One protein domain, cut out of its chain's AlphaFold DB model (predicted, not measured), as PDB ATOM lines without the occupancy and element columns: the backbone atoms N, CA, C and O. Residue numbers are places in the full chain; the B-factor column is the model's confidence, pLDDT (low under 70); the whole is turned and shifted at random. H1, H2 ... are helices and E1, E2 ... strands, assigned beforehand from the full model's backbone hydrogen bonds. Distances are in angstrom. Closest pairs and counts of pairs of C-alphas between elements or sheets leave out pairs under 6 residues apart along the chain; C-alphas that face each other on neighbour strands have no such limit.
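AT A GLANCE: This is residues 4 to 136 of the 140 residues of an uncharacterized protein of Mesotoga sp. SC_3PWM13N19 (UniProt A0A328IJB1). A twisted wall of four antiparallel strands has two long helices, H1 and H4, crossing over one face. H2 and H3 sit along the edge made by E4, and H5 turns off the end of E2. The printed part has 133 residues, in the order H1 H2 H3 H4 E1 E2 H5 E3 E4; the sheet's order is E1 E2 E3 E4, and the class is mixed, helices and strands. It is compact, with a radius of gyration of the C-alphas of 14.2 A and spans of 40 by 28 by 27 A.

HOW THE PARTS SIT: Start at the inner strands E2, residues 80 to 89, and E3, residues 112 to 123, where N 83 and O 120 are 3.0 A apart, within hydrogen-bond range. E2 bends by 56 degrees at residue 86, and E3 by 57 degrees at residue 115. Edge strand E1, residues 70 to 73, forms a hairpin with E2, with N 82 and O 72 at 2.7 A. Edge strand E4, residues 127 to 136, forms a hairpin with E3, with N 119 and O 132 at 2.9 A. Look next at H1, residues 4 to 22, and H4, residues 52 to 64: they are on the same face, at heights over the sheet of 9.8 A and 8.4 A, and run across the strands. With its residues 14 to 22 alone H1 touches H4, closest at the C-alphas of Ile 21 and Glu 57, 6.4 A, at a shallow tilt of 28 degrees, opposite ways. H5, residues 90 to 96, touches H4 about perpendicular, at 75 degrees, with the C-alphas of Ala 58 and Glu 96 closest at 5.3 A. H1, H4 and H5 with the sheet make two layers, helices on one face of a sheet, though H5 stands only just at the sheet's level, at a height of 3.8 A. H3, residues 35 to 46, is on the sheet, over none of its strands; its C-alpha closest to E4 is that of Asn 37, 4.8 A from that of His 134. H2, residues 29 to 32, is also on the sheet and touches H3 only at the corner, the C-alphas of Leu 31 and Asn 37 being 5.1 A apart. In H3, H4 and H5 every O i to N i+4 pair is within hydrogen-bond range, in H1 13 of 15, and H2 is too short for one.

IN THESE COORDINATES: Find C-alpha 4 at (18.396, 63.528, -2.093); from there H1 runs 27.1 A, with a kink of 36 degrees near residue 13. H3 spans 16.2 A and H4 18.1 A. E2 spans 26.1 A, E3 30.3 A, and E4 25.3 A to C-alpha 136 at (42.917, 60.782, -8.210).

THE WHOLE: The C-alphas farthest apart, of Asp 78 and Asp 102, are 43.1 A apart. The printed part has no cut; its long link is residues 97 to 111, between H5 and E3. The mean pLDDT of the printed part is 92.5, and no printed residue is under 70.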
ATOM      1  N   MET A   4      19.301  62.456  -1.678       75.06
ATOM      2  CA  MET A   4      18.396  63.528  -2.093       75.06
ATOM      3  C   MET A   4      18.669  64.842  -1.344       75.06
ATOM      4  O   MET A   4      18.646  65.912  -1.952       75.06
ATOM      5  N   MET A   5      18.991  64.763  -0.049       77.31
ATOM      6  CA  MET A   5      19.318  65.928   0.776       77.31
ATOM      7  C   MET A   5      20.666  66.539   0.387       77.31
ATOM      8  O   MET A   5      20.757  67.759   0.284       77.31
ATOM      9  N   ASN A   6      21.676  65.715   0.082       79.75
ATOM     10  CA  ASN A   6      22.970  66.206  -0.410       79.75
ATOM     11  C   ASN A   6      22.821  66.957  -1.737       79.75
ATOM     12  O   ASN A   6      23.398  68.026  -1.904       79.75
ATOM     13  N   LYS A   7      22.003  66.434  -2.659       82.12
ATOM     14  CA  LYS A   7      21.750  67.078  -3.954       82.12
ATOM     15  C   LYS A   7      21.037  68.425  -3.803       82.12
ATOM     16  O   LYS A   7      21.435  69.406  -4.424       82.12
ATOM     17  N   LEU A   8      19.997  68.485  -2.967       84.75
ATOM     18  CA  LEU A   8      19.280  69.728  -2.661       84.75
ATOM     19  C   LEU A   8      20.197  70.764  -2.009       84.75
ATOM     20  O   LEU A   8      20.198  71.922  -2.415       84.75
ATOM     21  N   PHE A   9      20.995  70.340  -1.031       87.38
ATOM     22  CA  PHE A   9      21.930  71.215  -0.343       87.38
ATOM     23  C   PHE A   9      23.031  71.725  -1.280       87.38
ATOM     24  O   PHE A   9      23.290  72.926  -1.324       87.38
ATOM     25  N   PHE A  10      23.610  70.852  -2.107       91.31
ATOM     26  CA  PHE A  10      24.601  71.255  -3.099       91.31
ATOM     27  C   PHE A  10      24.043  72.268  -4.099       91.31
ATOM     28  O   PHE A  10      24.723  73.240  -4.393       91.31
ATOM     29  N   ASN A  11      22.800  72.116  -4.564       89.00
ATOM     30  CA  ASN A  11      22.190  73.095  -5.469       89.00
ATOM     31  C   ASN A  11      22.128  74.510  -4.867       89.00
ATOM     32  O   ASN A  11      22.255  75.487  -5.601       89.00
ATOM     33  N   VAL A  12      21.955  74.629  -3.546       87.75
ATOM     34  CA  VAL A  12      21.999  75.928  -2.851       87.75
ATOM     35  C   VAL A  12      23.420  76.492  -2.847       87.75
ATOM     36  O   VAL A  12      23.610  77.675  -3.124       87.75
ATOM     37  N   LEU A  13      24.421  75.650  -2.570       90.75
ATOM     38  CA  LEU A  13      25.829  76.051  -2.560       90.75
ATOM     39  C   LEU A  13      26.356  76.392  -3.959       90.75
ATOM     40  O   LEU A  13      27.135  77.330  -4.105       90.75
ATOM     41  N   ARG A  14      25.922  75.650  -4.983       93.88
ATOM     42  CA  ARG A  14      26.430  75.706  -6.358       93.88
ATOM     43  C   ARG A  14      26.449  77.130  -6.899       93.88
ATOM     44  O   ARG A  14      27.491  77.582  -7.350       93.88
ATOM     45  N   ASN A  15      25.329  77.844  -6.818       91.25
ATOM     46  CA  ASN A  15      25.237  79.194  -7.384       91.25
ATOM     47  C   ASN A  15      26.172  80.184  -6.677       91.25
ATOM     48  O   ASN A  15      26.736  81.058  -7.322       91.25
ATOM     49  N   ARG A  16      26.369  80.026  -5.364       92.50
ATOM     50  CA  ARG A  16      27.283  80.875  -4.591       92.50
ATOM     51  C   ARG A  16      28.742  80.563  -4.886       92.50
ATOM     52  O   ARG A  16      29.539  81.472  -5.070       92.50
ATOM     53  N   ILE A  17      29.088  79.281  -4.975       95.25
ATOM     54  CA  ILE A  17      30.440  78.858  -5.346       95.25
ATOM     55  C   ILE A  17      30.773  79.320  -6.772       95.25
ATOM     56  O   ILE A  17      31.879  79.802  -6.993       95.25
ATOM     57  N   GLN A  18      29.817  79.234  -7.705       95.44
ATOM     58  CA  GLN A  18      29.958  79.752  -9.068       95.44
ATOM     59  C   GLN A  18      30.336  81.235  -9.058       95.44
ATOM     60  O   GLN A  18      31.359  81.591  -9.628       95.44
ATOM     61  N   GLU A  19      29.560  82.071  -8.363       94.44
ATOM     62  CA  GLU A  19      29.793  83.517  -8.273       94.44
ATOM     63  C   GLU A  19      31.193  83.841  -7.715       94.44
ATOM     64  O   GLU A  19      31.938  84.616  -8.312       94.44
ATOM     65  N   ILE A  20      31.601  83.181  -6.625       95.75
ATOM     66  CA  ILE A  20      32.928  83.376  -6.012       95.75
ATOM     67  C   ILE A  20      34.059  82.966  -6.972       95.75
ATOM     68  O   ILE A  20      35.111  83.612  -7.027       95.75
ATOM     69  N   ILE A  21      33.879  81.877  -7.728       96.31
ATOM     70  CA  ILE A  21      34.876  81.420  -8.700       96.31
ATOM     71  C   ILE A  21      34.948  82.391  -9.882       96.31
ATOM     72  O   ILE A  21      36.047  82.838 -10.198       96.31
ATOM     73  N   GLU A  22      33.822  82.788 -10.470       94.31
ATOM     74  CA  GLU A  22      33.772  83.745 -11.589       94.31
ATOM     75  C   GLU A  22      34.397  85.103 -11.230       94.31
ATOM     76  O   GLU A  22      35.123  85.686 -12.036       94.31
ATOM     77  N   ASN A  23      34.205  85.571  -9.991       95.12
ATOM     78  CA  ASN A  23      34.791  86.822  -9.495       95.12
ATOM     79  C   ASN A  23      36.281  86.718  -9.129       95.12
ATOM     80  O   ASN A  23      36.898  87.704  -8.728       95.12
ATOM     81  N   ARG A  24      36.883  85.537  -9.277       95.06
ATOM     82  CA  ARG A  24      38.264  85.239  -8.883       95.06
ATOM     83  C   ARG A  24      38.567  85.404  -7.379       95.06
ATOM     84  O   ARG A  24      39.696  85.696  -6.994       95.06
ATOM     85  N   GLU A  25      37.568  85.187  -6.523       95.44
ATOM     86  CA  GLU A  25      37.634  85.409  -5.066       95.44
ATOM     87  C   GLU A  25      37.936  84.136  -4.249       95.44
ATOM     88  O   GLU A  25      38.113  84.185  -3.029       95.44
ATOM     89  N   CYS A  26      38.035  82.977  -4.904       95.69
ATOM     90  CA  CYS A  26      38.437  81.726  -4.271       95.69
ATOM     91  C   CYS A  26      39.899  81.783  -3.836       95.69
ATOM     92  O   CYS A  26      40.805  82.113  -4.605       95.69
ATOM     93  N   ASN A  27      40.154  81.352  -2.608       96.12
ATOM     94  CA  ASN A  27      41.506  81.195  -2.133       96.12
ATOM     95  C   ASN A  27      42.136  79.886  -2.649       96.12
ATOM     96  O   ASN A  27      41.733  78.793  -2.247       96.12
ATOM     97  N   ILE A  28      43.165  80.009  -3.491       95.75
ATOM     98  CA  ILE A  28      43.837  78.884  -4.160       95.75
ATOM     99  C   ILE A  28      45.287  78.648  -3.710       95.75
ATOM    100  O   ILE A  28      45.995  77.880  -4.358       95.75
ATOM    101  N   TYR A  29      45.761  79.268  -2.617       93.38
ATOM    102  CA  TYR A  29      47.181  79.157  -2.215       93.38
ATOM    103  C   TYR A  29      47.647  77.703  -2.033       93.38
ATOM    104  O   TYR A  29      48.805  77.382  -2.294       93.38
ATOM    105  N   LEU A  30      46.738  76.812  -1.623       93.50
ATOM    106  CA  LEU A  30      47.024  75.396  -1.382       93.50
ATOM    107  C   LEU A  30      47.326  74.607  -2.660       93.50
ATOM    108  O   LEU A  30      47.916  73.526  -2.581       93.50
ATOM    109  N   LEU A  31      46.975  75.137  -3.836       93.25
ATOM    110  CA  LEU A  31      47.341  74.513  -5.108       93.25
ATOM    111  C   LEU A  31      48.855  74.534  -5.356       93.25
ATOM    112  O   LEU A  31      49.367  73.699  -6.096       93.25
ATOM    113  N   SER A  32      49.574  75.423  -4.668       91.75
ATOM    114  CA  SER A  32      51.030  75.557  -4.741       91.75
ATOM    115  C   SER A  32      51.768  74.940  -3.544       91.75
ATOM    116  O   SER A  32      52.964  75.171  -3.401       91.75
ATOM    117  N   ASP A  33      51.077  74.203  -2.667       91.69
ATOM    118  CA  ASP A  33      51.639  73.704  -1.400       91.69
ATOM    119  C   ASP A  33      51.895  72.188  -1.434       91.69
ATOM    120  O   ASP A  33      53.032  71.714  -1.391       91.69
ATOM    121  N   ALA A  34      50.836  71.390  -1.581       92.25
ATOM    122  CA  ALA A  34      50.970  69.938  -1.607       92.25
ATOM    123  C   ALA A  34      51.557  69.449  -2.943       92.25
ATOM    124  O   ALA A  34      51.044  69.804  -4.005       92.25
ATOM    125  N   LYS A  35      52.546  68.536  -2.895       92.75
ATOM    126  CA  LYS A  35      53.186  67.930  -4.087       92.75
ATOM    127  C   LYS A  35      52.173  67.505  -5.154       92.75
ATOM    128  O   LYS A  35      52.383  67.772  -6.325       92.75
ATOM    129  N   LYS A  36      51.066  66.877  -4.754       93.19
ATOM    130  CA  LYS A  36      50.060  66.362  -5.696       93.19
ATOM    131  C   LYS A  36      49.331  67.464  -6.459       93.19
ATOM    132  O   LYS A  36      49.082  67.315  -7.651       93.19
ATOM    133  N   ASN A  37      49.036  68.578  -5.787       94.88
ATOM    134  CA  ASN A  37      48.467  69.748  -6.447       94.88
ATOM    135  C   ASN A  37      49.500  70.352  -7.409       94.88
ATOM    136  O   ASN A  37      49.191  70.588  -8.573       94.88
ATOM    137  N   ILE A  38      50.743  70.514  -6.943       95.06
ATOM    138  CA  ILE A  38      51.851  71.061  -7.736       95.06
ATOM    139  C   ILE A  38      52.103  70.222  -8.995       95.06
ATOM    140  O   ILE A  38      52.287  70.782 -10.072       95.06
ATOM    141  N   ASP A  39      52.098  68.893  -8.884       95.06
ATOM    142  CA  ASP A  39      52.309  67.981 -10.012       95.06
ATOM    143  C   ASP A  39      51.253  68.210 -11.107       95.06
ATOM    144  O   ASP A  39      51.608  68.330 -12.283       95.06
ATOM    145  N   LEU A  40      49.973  68.333 -10.729       95.38
ATOM    146  CA  LEU A  40      48.896  68.606 -11.681       95.38
ATOM    147  C   LEU A  40      48.981  70.029 -12.257       95.38
ATOM    148  O   LEU A  40      48.896  70.193 -13.473       95.38
ATOM    149  N   MET A  41      49.203  71.054 -11.425       96.00
ATOM    150  CA  MET A  41      49.360  72.438 -11.899       96.00
ATOM    151  C   MET A  41      50.535  72.571 -12.879       96.00
ATOM    152  O   MET A  41      50.423  73.235 -13.906       96.00
ATOM    153  N   ASN A  42      51.647  71.876 -12.623       95.38
ATOM    154  CA  ASN A  42      52.791  71.840 -13.532       95.38
ATOM    155  C   ASN A  42      52.462  71.169 -14.872       95.38
ATOM    156  O   ASN A  42      53.017  71.567 -15.898       95.38
ATOM    157  N   ALA A  43      51.594  70.156 -14.890       95.50
ATOM    158  CA  ALA A  43      51.138  69.531 -16.130       95.50
ATOM    159  C   ALA A  43      50.303  70.510 -16.972       95.50
ATOM    160  O   ALA A  43      50.574  70.684 -18.162       95.50
ATOM    161  N   PHE A  44      49.381  71.245 -16.344       96.62
ATOM    162  CA  PHE A  44      48.643  72.328 -17.006       96.62
ATOM    163  C   PHE A  44      49.568  73.436 -17.519       96.62
ATOM    164  O   PHE A  44      49.435  73.873 -18.662       96.62
ATOM    165  N   TYR A  45      50.572  73.823 -16.731       95.12
ATOM    166  CA  TYR A  45      51.566  74.814 -17.138       95.12
ATOM    167  C   TYR A  45      52.375  74.394 -18.368       95.12
ATOM    168  O   TYR A  45      52.589  75.197 -19.280       95.12
ATOM    169  N   LYS A  46      52.801  73.127 -18.431       94.94
ATOM    170  CA  LYS A  46      53.483  72.565 -19.612       94.94
ATOM    171  C   LYS A  46      52.590  72.557 -20.854       94.94
ATOM    172  O   LYS A  46      53.114  72.690 -21.953       94.94
ATOM    173  N   SER A  47      51.279  72.465 -20.650       94.06
ATOM    174  CA  SER A  47      50.255  72.491 -21.699       94.06
ATOM    175  C   SER A  47      49.839  73.921 -22.086       94.06
ATOM    176  O   SER A  47      48.937  74.110 -22.888       94.06
ATOM    177  N   GLY A  48      50.491  74.948 -21.525       93.62
ATOM    178  CA  GLY A  48      50.300  76.349 -21.909       93.62
ATOM    179  C   GLY A  48      49.450  77.191 -20.955       93.62
ATOM    180  O   GLY A  48      49.468  78.417 -21.086       93.62
ATOM    181  N   ILE A  49      48.789  76.595 -19.958       95.38
ATOM    182  CA  ILE A  49      47.943  77.325 -19.000       95.38
ATOM    183  C   ILE A  49      48.804  78.036 -17.957       95.38
ATOM    184  O   ILE A  49      49.560  77.411 -17.217       95.38
ATOM    185  N   ARG A  50      48.714  79.365 -17.891       91.06
ATOM    186  CA  ARG A  50      49.581  80.175 -17.015       91.06
ATOM    187  C   ARG A  50      48.959  80.493 -15.664       91.06
ATOM    188  O   ARG A  50      49.696  80.658 -14.697       91.06
ATOM    189  N   GLU A  51      47.635  80.539 -15.593       92.06
ATOM    190  CA  GLU A  51      46.909  80.927 -14.393       92.06
ATOM    191  C   GLU A  51      46.269  79.699 -13.741       92.06
ATOM    192  O   GLU A  51      45.423  79.031 -14.331       92.06
ATOM    193  N   HIS A  52      46.614  79.424 -12.478       92.56
ATOM    194  CA  HIS A  52      45.966  78.356 -11.700       92.56
ATOM    195  C   HIS A  52      44.447  78.557 -11.594       92.56
ATOM    196  O   HIS A  52      43.693  77.598 -11.439       92.56
ATOM    197  N   TYR A  53      44.003  79.813 -11.669       95.00
ATOM    198  CA  TYR A  53      42.595  80.153 -11.587       95.00
ATOM    199  C   TYR A  53      41.800  79.642 -12.796       95.00
ATOM    200  O   TYR A  53      40.679  79.177 -12.617       95.00
ATOM    201  N   ASP A  54      42.391  79.638 -13.992       96.19
ATOM    202  CA  ASP A  54      41.730  79.118 -15.194       96.19
ATOM    203  C   ASP A  54      41.470  77.608 -15.041       96.19
ATOM    204  O   ASP A  54      40.386  77.116 -15.348       96.19
ATOM    205  N   VAL A  55      42.424  76.879 -14.447       96.88
ATOM    206  CA  VAL A  55      42.273  75.448 -14.131       96.88
ATOM    207  C   VAL A  55      41.164  75.209 -13.101       96.88
ATOM    208  O   VAL A  55      40.370  74.277 -13.251       96.88
ATOM    209  N   LEU A  56      41.087  76.040 -12.052       97.88
ATOM    210  CA  LEU A  56      40.004  75.971 -11.065       97.88
ATOM    211  C   LEU A  56      38.641  76.233 -11.717       97.88
ATOM    212  O   LEU A  56      37.698  75.490 -11.453       97.88
ATOM    213  N   GLU A  57      38.534  77.267 -12.549       97.75
ATOM    214  CA  GLU A  57      37.293  77.638 -13.229       97.75
ATOM    215  C   GLU A  57      36.813  76.509 -14.151       97.75
ATOM    216  O   GLU A  57      35.665  76.075 -14.046       97.75
ATOM    217  N   ALA A  58      37.701  75.961 -14.983       97.81
ATOM    218  CA  ALA A  58      37.407  74.819 -15.846       97.81
ATOM    219  C   ALA A  58      36.990  73.574 -15.049       97.81
ATOM    220  O   ALA A  58      35.995  72.920 -15.365       97.81
ATOM    221  N   THR A  59      37.705  73.276 -13.960       98.12
ATOM    222  CA  THR A  59      37.343  72.171 -13.060       98.12
ATOM    223  C   THR A  59      35.954  72.380 -12.472       98.12
ATOM    224  O   THR A  59      35.155  71.446 -12.410       98.12
ATOM    225  N   TRP A  60      35.645  73.605 -12.047       98.12
ATOM    226  CA  TRP A  60      34.356  73.936 -11.464       98.12
ATOM    227  C   TRP A  60      33.212  73.821 -12.471       98.12
ATOM    228  O   TRP A  60      32.177  73.266 -12.107       98.12
ATOM    229  N   LYS A  61      33.389  74.249 -13.729       97.75
ATOM    230  CA  LYS A  61      32.373  74.068 -14.786       97.75
ATOM    231  C   LYS A  61      31.938  72.605 -14.880       97.75
ATOM    232  O   LYS A  61      30.746  72.325 -14.772       97.75
ATOM    233  N   VAL A  62      32.899  71.679 -14.915       97.62
ATOM    234  CA  VAL A  62      32.640  70.228 -14.915       97.62
ATOM    235  C   VAL A  62      32.020  69.753 -13.596       97.62
ATOM    236  O   VAL A  62      31.015  69.042 -13.594       97.62
ATOM    237  N   ALA A  63      32.601  70.132 -12.456       97.12
ATOM    238  CA  ALA A  63      32.161  69.670 -11.141       97.12
ATOM    239  C   ALA A  63      30.743  70.144 -10.788       97.12
ATOM    240  O   ALA A  63      29.997  69.421 -10.133       97.12
ATOM    241  N   SER A  64      30.353  71.341 -11.234       95.69
ATOM    242  CA  SER A  64      29.079  71.971 -10.884       95.69
ATOM    243  C   SER A  64      27.859  71.194 -11.398       95.69
ATOM    244  O   SER A  64      26.786  71.255 -10.790       95.69
ATOM    245  N   ASP A  65      28.026  70.421 -12.473       93.69
ATOM    246  CA  ASP A  65      26.986  69.571 -13.057       93.69
ATOM    247  C   ASP A  65      26.956  68.149 -12.482       93.69
ATOM    248  O   ASP A  65      26.040  67.373 -12.772       93.69
ATOM    249  N   ILE A  66      27.911  67.812 -11.615       92.38
ATOM    250  CA  ILE A  66      28.054  66.492 -11.004       92.38
ATOM    251  C   ILE A  66      27.765  66.604  -9.505       92.38
ATOM    252  O   ILE A  66      28.294  67.466  -8.806       92.38
ATOM    253  N   CYS A  67      26.926  65.711  -8.972       90.81
ATOM    254  CA  CYS A  67      26.685  65.672  -7.530       90.81
ATOM    255  C   CYS A  67      27.996  65.330  -6.797       90.81
ATOM    256  O   CYS A  67      28.627  64.341  -7.172       90.81
ATOM    257  N   PRO A  68      28.395  66.085  -5.758       94.00
ATOM    258  CA  PRO A  68      29.586  65.756  -4.985       94.00
ATOM    259  C   PRO A  68      29.435  64.406  -4.281       94.00
ATOM    260  O   PRO A  68      28.345  64.042  -3.826       94.00
ATOM    261  N   ASP A  69      30.553  63.698  -4.148       93.00
ATOM    262  CA  ASP A  69      30.643  62.414  -3.452       93.00
ATOM    263  C   ASP A  69      30.499  62.583  -1.937       93.00
ATOM    264  O   ASP A  69      29.940  61.727  -1.249       93.00
ATOM    265  N   GLU A  70      31.010  63.694  -1.396       92.88
ATOM    266  CA  GLU A  70      30.936  64.001   0.030       92.88
ATOM    267  C   GLU A  70      30.600  65.472   0.271       92.88
ATOM    268  O   GLU A  70      31.184  66.372  -0.334       92.88
ATOM    269  N   ILE A  71      29.701  65.695   1.230       92.94
ATOM    270  CA  ILE A  71      29.442  66.994   1.847       92.94
ATOM    271  C   ILE A  71      29.476  66.788   3.358       92.94
ATOM    272  O   ILE A  71      28.751  65.937   3.881       92.94
ATOM    273  N   LYS A  72      30.344  67.519   4.056       91.62
ATOM    274  CA  LYS A  72      30.527  67.382   5.508       91.62
ATOM    275  C   LYS A  72      31.096  68.648   6.126       91.62
ATOM    276  O   LYS A  72      31.700  69.448   5.423       91.62
ATOM    277  N   ASP A  73      30.963  68.788   7.433       89.94
ATOM    278  CA  ASP A  73      31.538  69.919   8.160       89.94
ATOM    279  C   ASP A  73      33.076  69.895   8.102       89.94
ATOM    280  O   ASP A  73      33.716  68.835   8.150       89.94
ATOM    281  N   ASP A  74      33.683  71.074   7.975       87.69
ATOM    282  CA  ASP A  74      35.129  71.240   8.072       87.69
ATOM    283  C   ASP A  74      35.534  71.305   9.549       87.69
ATOM    284  O   ASP A  74      35.572  72.364  10.167       87.69
ATOM    285  N   ASN A  75      35.900  70.164  10.132       84.31
ATOM    286  CA  ASN A  75      36.323  70.102  11.539       84.31
ATOM    287  C   ASN A  75      37.566  70.960  11.869       84.31
ATOM    288  O   ASN A  75      37.921  71.082  13.039       84.31
ATOM    289  N   GLN A  76      38.268  71.500  10.865       83.44
ATOM    290  CA  GLN A  76      39.418  72.390  11.060       83.44
ATOM    291  C   GLN A  76      39.057  73.875  10.946       83.44
ATOM    292  O   GLN A  76      39.838  74.720  11.381       83.44
ATOM    293  N   ARG A  77      37.912  74.204  10.339       83.69
ATOM    294  CA  ARG A  77      37.456  75.577  10.102       83.69
ATOM    295  C   ARG A  77      36.004  75.673  10.532       83.69
ATOM    296  O   ARG A  77      35.111  75.208   9.831       83.69
ATOM    297  N   ASP A  78      35.788  76.280  11.693       81.44
ATOM    298  CA  ASP A  78      34.440  76.485  12.214       81.44
ATOM    299  C   ASP A  78      33.564  77.190  11.167       81.44
ATOM    300  O   ASP A  78      34.052  78.068  10.460       81.44
ATOM    301  N   THR A  79      32.305  76.766  11.052       86.25
ATOM    302  CA  THR A  79      31.308  77.208  10.051       86.25
ATOM    303  C   THR A  79      31.578  76.872   8.577       86.25
ATOM    304  O   THR A  79      30.774  77.263   7.726       86.25
ATOM    305  N   PHE A  80      32.664  76.173   8.235       92.38
ATOM    306  CA  PHE A  80      32.912  75.748   6.855       92.38
ATOM    307  C   PHE A  80      32.326  74.360   6.576       92.38
ATOM    308  O   PHE A  80      32.270  73.476   7.430       92.38
ATOM    309  N   THR A  81      31.939  74.151   5.326       92.75
ATOM    310  CA  THR A  81      31.514  72.880   4.756       92.75
ATOM    311  C   THR A  81      32.514  72.448   3.690       92.75
ATOM    312  O   THR A  81      32.831  73.194   2.765       92.75
ATOM    313  N   ILE A  82      32.994  71.215   3.798       94.81
ATOM    314  CA  ILE A  82      33.803  70.552   2.782       94.81
ATOM    315  C   ILE A  82      32.887  69.935   1.732       94.81
ATOM    316  O   ILE A  82      31.957  69.199   2.067       94.81
ATOM    317  N   VAL A  83      33.225  70.168   0.466       95.62
ATOM    318  CA  VAL A  83      32.593  69.539  -0.698       95.62
ATOM    319  C   VAL A  83      33.670  68.810  -1.502       95.62
ATOM    320  O   VAL A  83      34.730  69.384  -1.769       95.62
ATOM    321  N   VAL A  84      33.435  67.539  -1.835       95.88
ATOM    322  CA  VAL A  84      34.434  66.665  -2.475       95.88
ATOM    323  C   VAL A  84      33.867  65.989  -3.714       95.88
ATOM    324  O   VAL A  84      32.798  65.385  -3.650       95.88
ATOM    325  N   TRP A  85      34.661  65.989  -4.781       96.06
ATOM    326  CA  TRP A  85      34.544  65.077  -5.911       96.06
ATOM    327  C   TRP A  85      35.808  64.226  -5.973       96.06
ATOM    328  O   TRP A  85      36.919  64.744  -6.074       96.06
ATOM    329  N   LYS A  86      35.655  62.911  -5.869       95.06
ATOM    330  CA  LYS A  86      36.766  61.958  -5.854       95.06
ATOM    331  C   LYS A  86      37.276  61.640  -7.252       95.06
ATOM    332  O   LYS A  86      38.444  61.292  -7.391       95.06
ATOM    333  N   SER A  87      36.396  61.727  -8.249       94.75
ATOM    334  CA  SER A  87      36.648  61.237  -9.602       94.75
ATOM    335  C   SER A  87      35.934  62.102 -10.644       94.75
ATOM    336  O   SER A  87      34.878  61.747 -11.164       94.75
ATOM    337  N   LEU A  88      36.501  63.274 -10.938       96.06
ATOM    338  CA  LEU A  88      36.090  64.098 -12.076       96.06
ATOM    339  C   LEU A  88      36.823  63.654 -13.349       96.06
ATOM    340  O   LEU A  88      38.007  63.322 -13.273       96.06
ATOM    341  N   PRO A  89      36.170  63.655 -14.522       95.62
ATOM    342  CA  PRO A  89      36.819  63.291 -15.778       95.62
ATOM    343  C   PRO A  89      37.808  64.378 -16.219       95.62
ATOM    344  O   PRO A  89      37.395  65.482 -16.577       95.62
ATOM    345  N   LEU A  90      39.107  64.056 -16.242       95.81
ATOM    346  CA  LEU A  90      40.156  64.992 -16.661       95.81
ATOM    347  C   LEU A  90      39.921  65.499 -18.088       95.81
ATOM    348  O   LEU A  90      39.988  66.698 -18.315       95.81
ATOM    349  N   GLU A  91      39.559  64.612 -19.015       95.94
ATOM    350  CA  GLU A  91      39.255  64.945 -20.417       95.94
ATOM    351  C   GLU A  91      38.220  66.077 -20.542       95.94
ATOM    352  O   GLU A  91      38.331  66.944 -21.403       95.94
ATOM    353  N   SER A  92      37.212  66.114 -19.661       97.25
ATOM    354  CA  SER A  92      36.212  67.191 -19.686       97.25
ATOM    355  C   SER A  92      36.800  68.523 -19.222       97.25
ATOM    356  O   SER A  92      36.461  69.557 -19.780       97.25
ATOM    357  N   ILE A  93      37.711  68.500 -18.247       97.38
ATOM    358  CA  ILE A  93      38.411  69.699 -17.767       97.38
ATOM    359  C   ILE A  93      39.370  70.219 -18.845       97.38
ATOM    360  O   ILE A  93      39.440  71.423 -19.064       97.38
ATOM    361  N   LEU A  94      40.079  69.324 -19.542       97.06
ATOM    362  CA  LEU A  94      40.957  69.689 -20.658       97.06
ATOM    363  C   LEU A  94      40.174  70.375 -21.782       97.06
ATOM    364  O   LEU A  94      40.596  71.421 -22.266       97.06
ATOM    365  N   ARG A  95      38.992  69.849 -22.125       96.75
ATOM    366  CA  ARG A  95      38.095  70.461 -23.117       96.75
ATOM    367  C   ARG A  95      37.635  71.864 -22.735       96.75
ATOM    368  O   ARG A  95      37.597  72.721 -23.605       96.75
ATOM    369  N   GLU A  96      37.324  72.113 -21.464       97.19
ATOM    370  CA  GLU A  96      36.968  73.461 -20.982       97.19
ATOM    371  C   GLU A  96      38.130  74.465 -21.077       97.19
ATOM    372  O   GLU A  96      37.908  75.674 -21.012       97.19
ATOM    373  N   LEU A  97      39.364  73.972 -21.218       96.56
ATOM    374  CA  LEU A  97      40.581  74.767 -21.386       96.56
ATOM    375  C   LEU A  97      41.085  74.793 -22.835       96.56
ATOM    376  O   LEU A  97      42.176  75.307 -23.074       96.56
ATOM    377  N   ASP A  98      40.327  74.227 -23.781       95.62
ATOM    378  CA  ASP A  98      40.731  74.047 -25.179       95.62
ATOM    379  C   ASP A  98      42.065  73.282 -25.346       95.62
ATOM    380  O   ASP A  98      42.814  73.531 -26.288       95.62
ATOM    381  N   ILE A  99      42.358  72.341 -24.438       94.88
ATOM    382  CA  ILE A  99      43.548  71.473 -24.483       94.88
ATOM    383  C   ILE A  99      43.151  70.107 -25.040       94.88
ATOM    384  O   ILE A  99      42.200  69.483 -24.556       94.88
ATOM    385  N   THR A 100      43.896  69.600 -26.020       90.19
ATOM    386  CA  THR A 100      43.711  68.233 -26.525       90.19
ATOM    387  C   THR A 100      44.509  67.206 -25.715       90.19
ATOM    388  O   THR A 100      45.499  67.523 -25.053       90.19
ATOM    389  N   ASP A 101      44.103  65.934 -25.765       81.62
ATOM    390  CA  ASP A 101      44.756  64.866 -24.988       81.62
ATOM    391  C   ASP A 101      46.252  64.695 -25.319       81.62
ATOM    392  O   ASP A 101      47.029  64.274 -24.467       81.62
ATOM    393  N   ASP A 102      46.676  65.016 -26.545       87.00
ATOM    394  CA  ASP A 102      48.077  64.968 -26.976       87.00
ATOM    395  C   ASP A 102      48.908  66.177 -26.515       87.00
ATOM    396  O   ASP A 102      50.133  66.077 -26.423       87.00
ATOM    397  N   GLU A 103      48.260  67.293 -26.177       89.31
ATOM    398  CA  GLU A 103      48.907  68.476 -25.603       89.31
ATOM    399  C   GLU A 103      49.134  68.320 -24.094       89.31
ATOM    400  O   GLU A 103      50.080  68.891 -23.540       89.31
ATOM    401  N   PHE A 104      48.305  67.511 -23.425       93.81
ATOM    402  CA  PHE A 104      48.383  67.305 -21.986       93.81
ATOM    403  C   PHE A 104      49.228  66.090 -21.588       93.81
ATOM    404  O   PHE A 104      48.882  64.932 -21.809       93.81
ATOM    405  N   SER A 105      50.327  66.342 -20.878       92.50
ATOM    406  CA  SER A 105      51.169  65.285 -20.304       92.50
ATOM    407  C   SER A 105      50.861  65.066 -18.821       92.50
ATOM    408  O   SER A 105      51.409  65.759 -17.959       92.50
ATOM    409  N   ALA A 106      50.010  64.080 -18.517       90.00
ATOM    410  CA  ALA A 106      49.672  63.712 -17.142       90.00
ATOM    411  C   ALA A 106      50.906  63.212 -16.351       90.00
ATOM    412  O   ALA A 106      51.722  62.464 -16.896       90.00
ATOM    413  N   PRO A 107      51.041  63.565 -15.056       90.19
ATOM    414  CA  PRO A 107      52.088  63.031 -14.187       90.19
ATOM    415  C   PRO A 107      52.143  61.490 -14.167       90.19
ATOM    416  O   PRO A 107      51.117  60.809 -14.125       90.19
ATOM    417  N   GLU A 108      53.354  60.921 -14.186       81.19
ATOM    418  CA  GLU A 108      53.544  59.484 -14.431       81.19
ATOM    419  C   GLU A 108      53.216  58.575 -13.238       81.19
ATOM    420  O   GLU A 108      52.766  57.450 -13.459       81.19
ATOM    421  N   ASP A 109      53.382  59.065 -12.007       84.44
ATOM    422  CA  ASP A 109      53.347  58.266 -10.769       84.44
ATOM    423  C   ASP A 109      51.933  58.019 -10.198       84.44
ATOM    424  O   ASP A 109      51.793  57.555  -9.066       84.44
ATOM    425  N   TYR A 110      50.879  58.348 -10.946       85.00
ATOM    426  CA  TYR A 110      49.488  58.256 -10.487       85.00
ATOM    427  C   TYR A 110      48.765  57.075 -11.140       85.00
ATOM    428  O   TYR A 110      48.904  56.838 -12.341       85.00
ATOM    429  N   GLU A 111      47.974  56.351 -10.345       84.50
ATOM    430  CA  GLU A 111      47.194  55.189 -10.796       84.50
ATOM    431  C   GLU A 111      46.066  55.601 -11.759       84.50
ATOM    432  O   GLU A 111      45.902  54.986 -12.811       84.50
ATOM    433  N   TYR A 112      45.346  56.686 -11.447       88.56
ATOM    434  CA  TYR A 112      44.212  57.182 -12.235       88.56
ATOM    435  C   TYR A 112      44.567  58.498 -12.933       88.56
ATOM    436  O   TYR A 112      44.256  59.590 -12.459       88.56
ATOM    437  N   LYS A 113      45.248  58.393 -14.079       89.00
ATOM    438  CA  LYS A 113      45.728  59.557 -14.852       89.00
ATOM    439  C   LYS A 113      44.624  60.330 -15.571       89.00
ATOM    440  O   LYS A 113      44.860  61.452 -15.993       89.00
ATOM    441  N   ASP A 114      43.440  59.745 -15.699       91.94
ATOM    442  CA  ASP A 114      42.274  60.328 -16.364       91.94
ATOM    443  C   ASP A 114      41.245  60.906 -15.376       91.94
ATOM    444  O   ASP A 114      40.200  61.408 -15.801       91.94
ATOM    445  N   LYS A 115      41.511  60.831 -14.063       94.69
ATOM    446  CA  LYS A 115      40.598  61.281 -13.007       94.69
ATOM    447  C   LYS A 115      41.219  62.364 -12.141       94.69
ATOM    448  O   LYS A 115      42.384  62.280 -11.761       94.69
ATOM    449  N   VAL A 116      40.408  63.344 -11.763       95.94
ATOM    450  CA  VAL A 116      40.794  64.453 -10.890       95.94
ATOM    451  C   VAL A 116      40.023  64.379  -9.576       95.94
ATOM    452  O   VAL A 116      38.797  64.284  -9.558       95.94
ATOM    453  N   TYR A 117      40.757  64.452  -8.470       96.62
ATOM    454  CA  TYR A 117      40.225  64.705  -7.141       96.62
ATOM    455  C   TYR A 117      40.130  66.213  -6.917       96.62
ATOM    456  O   TYR A 117      41.115  66.940  -7.074       96.62
ATOM    457  N   PHE A 118      38.957  66.674  -6.500       97.56
ATOM    458  CA  PHE A 118      38.670  68.080  -6.270       97.56
ATOM    459  C   PHE A 118      37.988  68.281  -4.920       97.56
ATOM    460  O   PHE A 118      36.999  67.625  -4.592       97.56
ATOM    461  N   LYS A 119      38.530  69.200  -4.119       97.12
ATOM    462  CA  LYS A 119      38.051  69.474  -2.765       97.12
ATOM    463  C   LYS A 119      37.992  70.965  -2.496       97.12
ATOM    464  O   LYS A 119      39.006  71.664  -2.541       97.12
ATOM    465  N   LEU A 120      36.808  71.409  -2.101       97.00
ATOM    466  CA  LEU A 120      36.528  72.770  -1.673       97.00
ATOM    467  C   LEU A 120      36.206  72.798  -0.179       97.00
ATOM    468  O   LEU A 120      35.664  71.838   0.369       97.00
ATOM    469  N   SER A 121      36.527  73.912   0.471       95.56
ATOM    470  CA  SER A 121      35.995  74.288   1.780       95.56
ATOM    471  C   SER A 121      35.296  75.633   1.629       95.56
ATOM    472  O   SER A 121      35.912  76.611   1.205       95.56
ATOM    473  N   TYR A 122      33.997  75.656   1.907       94.56
ATOM    474  CA  TYR A 122      33.105  76.790   1.681       94.56
ATOM    475  C   TYR A 122      32.460  77.241   2.993       94.56
ATOM    476  O   TYR A 122      32.007  76.407   3.767       94.56
ATOM    477  N   SER A 123      32.357  78.548   3.219       91.50
ATOM    478  CA  SER A 123      31.578  79.143   4.308       91.50
ATOM    479  C   SER A 123      30.423  79.968   3.749       91.50
ATOM    480  O   SER A 123      30.579  80.667   2.750       91.50
ATOM    481  N   PHE A 124      29.281  79.948   4.444       81.62
ATOM    482  CA  PHE A 124      28.123  80.795   4.131       81.62
ATOM    483  C   PHE A 124      28.398  82.297   4.270       81.62
ATOM    484  O   PHE A 124      27.635  83.094   3.737       81.62
ATOM    485  N   GLU A 125      29.501  82.684   4.913       82.44
ATOM    486  CA  GLU A 125      30.040  84.051   4.881       82.44
ATOM    487  C   GLU A 125      30.780  84.369   3.560       82.44
ATOM    488  O   GLU A 125      31.679  85.205   3.539       82.44
ATOM    489  N   GLU A 126      30.443  83.657   2.477       75.62
ATOM    490  CA  GLU A 126      30.965  83.820   1.112       75.62
ATOM    491  C   GLU A 126      32.494  83.652   0.998       75.62
ATOM    492  O   GLU A 126      33.148  84.224   0.132       75.62
ATOM    493  N   ARG A 127      33.092  82.810   1.854       87.94
ATOM    494  CA  ARG A 127      34.512  82.431   1.742       87.94
ATOM    495  C   ARG A 127      34.644  81.065   1.094       87.94
ATOM    496  O   ARG A 127      34.070  80.093   1.583       87.94
ATOM    497  N   LEU A 128      35.473  80.970   0.059       95.25
ATOM    498  CA  LEU A 128      35.784  79.715  -0.616       95.25
ATOM    499  C   LEU A 128      37.288  79.467  -0.628       95.25
ATOM    500  O   LEU A 128      38.080  80.365  -0.906       95.25
ATOM    501  N   ILE A 129      37.676  78.230  -0.338       95.75
ATOM    502  CA  ILE A 129      39.062  77.779  -0.390       95.75
ATOM    503  C   ILE A 129      39.119  76.519  -1.247       95.75
ATOM    504  O   ILE A 129      38.455  75.523  -0.943       95.75
ATOM    505  N   CYS A 130      39.954  76.532  -2.283       96.62
ATOM    506  CA  CYS A 130      40.325  75.316  -2.984       96.62
ATOM    507  C   CYS A 130      41.389  74.584  -2.164       96.62
ATOM    508  O   CYS A 130      42.538  75.015  -2.078       96.62
ATOM    509  N   LEU A 131      40.987  73.494  -1.509       95.00
ATOM    510  CA  LEU A 131      41.883  72.719  -0.655       95.00
ATOM    511  C   LEU A 131      42.746  71.752  -1.463       95.00
ATOM    512  O   LEU A 131      43.878  71.457  -1.077       95.00
ATOM    513  N   SER A 132      42.192  71.170  -2.527       95.31
ATOM    514  CA  SER A 132      42.883  70.146  -3.308       95.31
ATOM    515  C   SER A 132      42.364  70.097  -4.736       95.31
ATOM    516  O   SER A 132      41.152  70.132  -4.956       95.31
ATOM    517  N   LEU A 133      43.301  69.971  -5.670       96.31
ATOM    518  CA  LEU A 133      43.055  69.734  -7.084       96.31
ATOM    519  C   LEU A 133      44.245  68.945  -7.630       96.31
ATOM    520  O   LEU A 133      45.307  69.511  -7.882       96.31
ATOM    521  N   HIS A 134      44.093  67.629  -7.734       95.44
ATOM    522  CA  HIS A 134      45.167  66.721  -8.141       95.44
ATOM    523  C   HIS A 134      44.605  65.483  -8.842       95.44
ATOM    524  O   HIS A 134      43.404  65.228  -8.779       95.44
ATOM    525  N   LEU A 135      45.456  64.687  -9.493       93.62
ATOM    526  CA  LEU A 135      45.026  63.396 -10.042       93.62
ATOM    527  C   LEU A 135      44.539  62.461  -8.927       93.62
ATOM    528  O   LEU A 135      45.086  62.468  -7.820       93.62
ATOM    529  N   ALA A 136      43.497  61.680  -9.198       87.06
ATOM    530  CA  ALA A 136      42.917  60.782  -8.210       87.06
ATOM    531  C   ALA A 136      43.874  59.624  -7.874       87.06
ATOM    532  O   ALA A 136      44.599  59.107  -8.721       87.06
TER     533      ALA A 136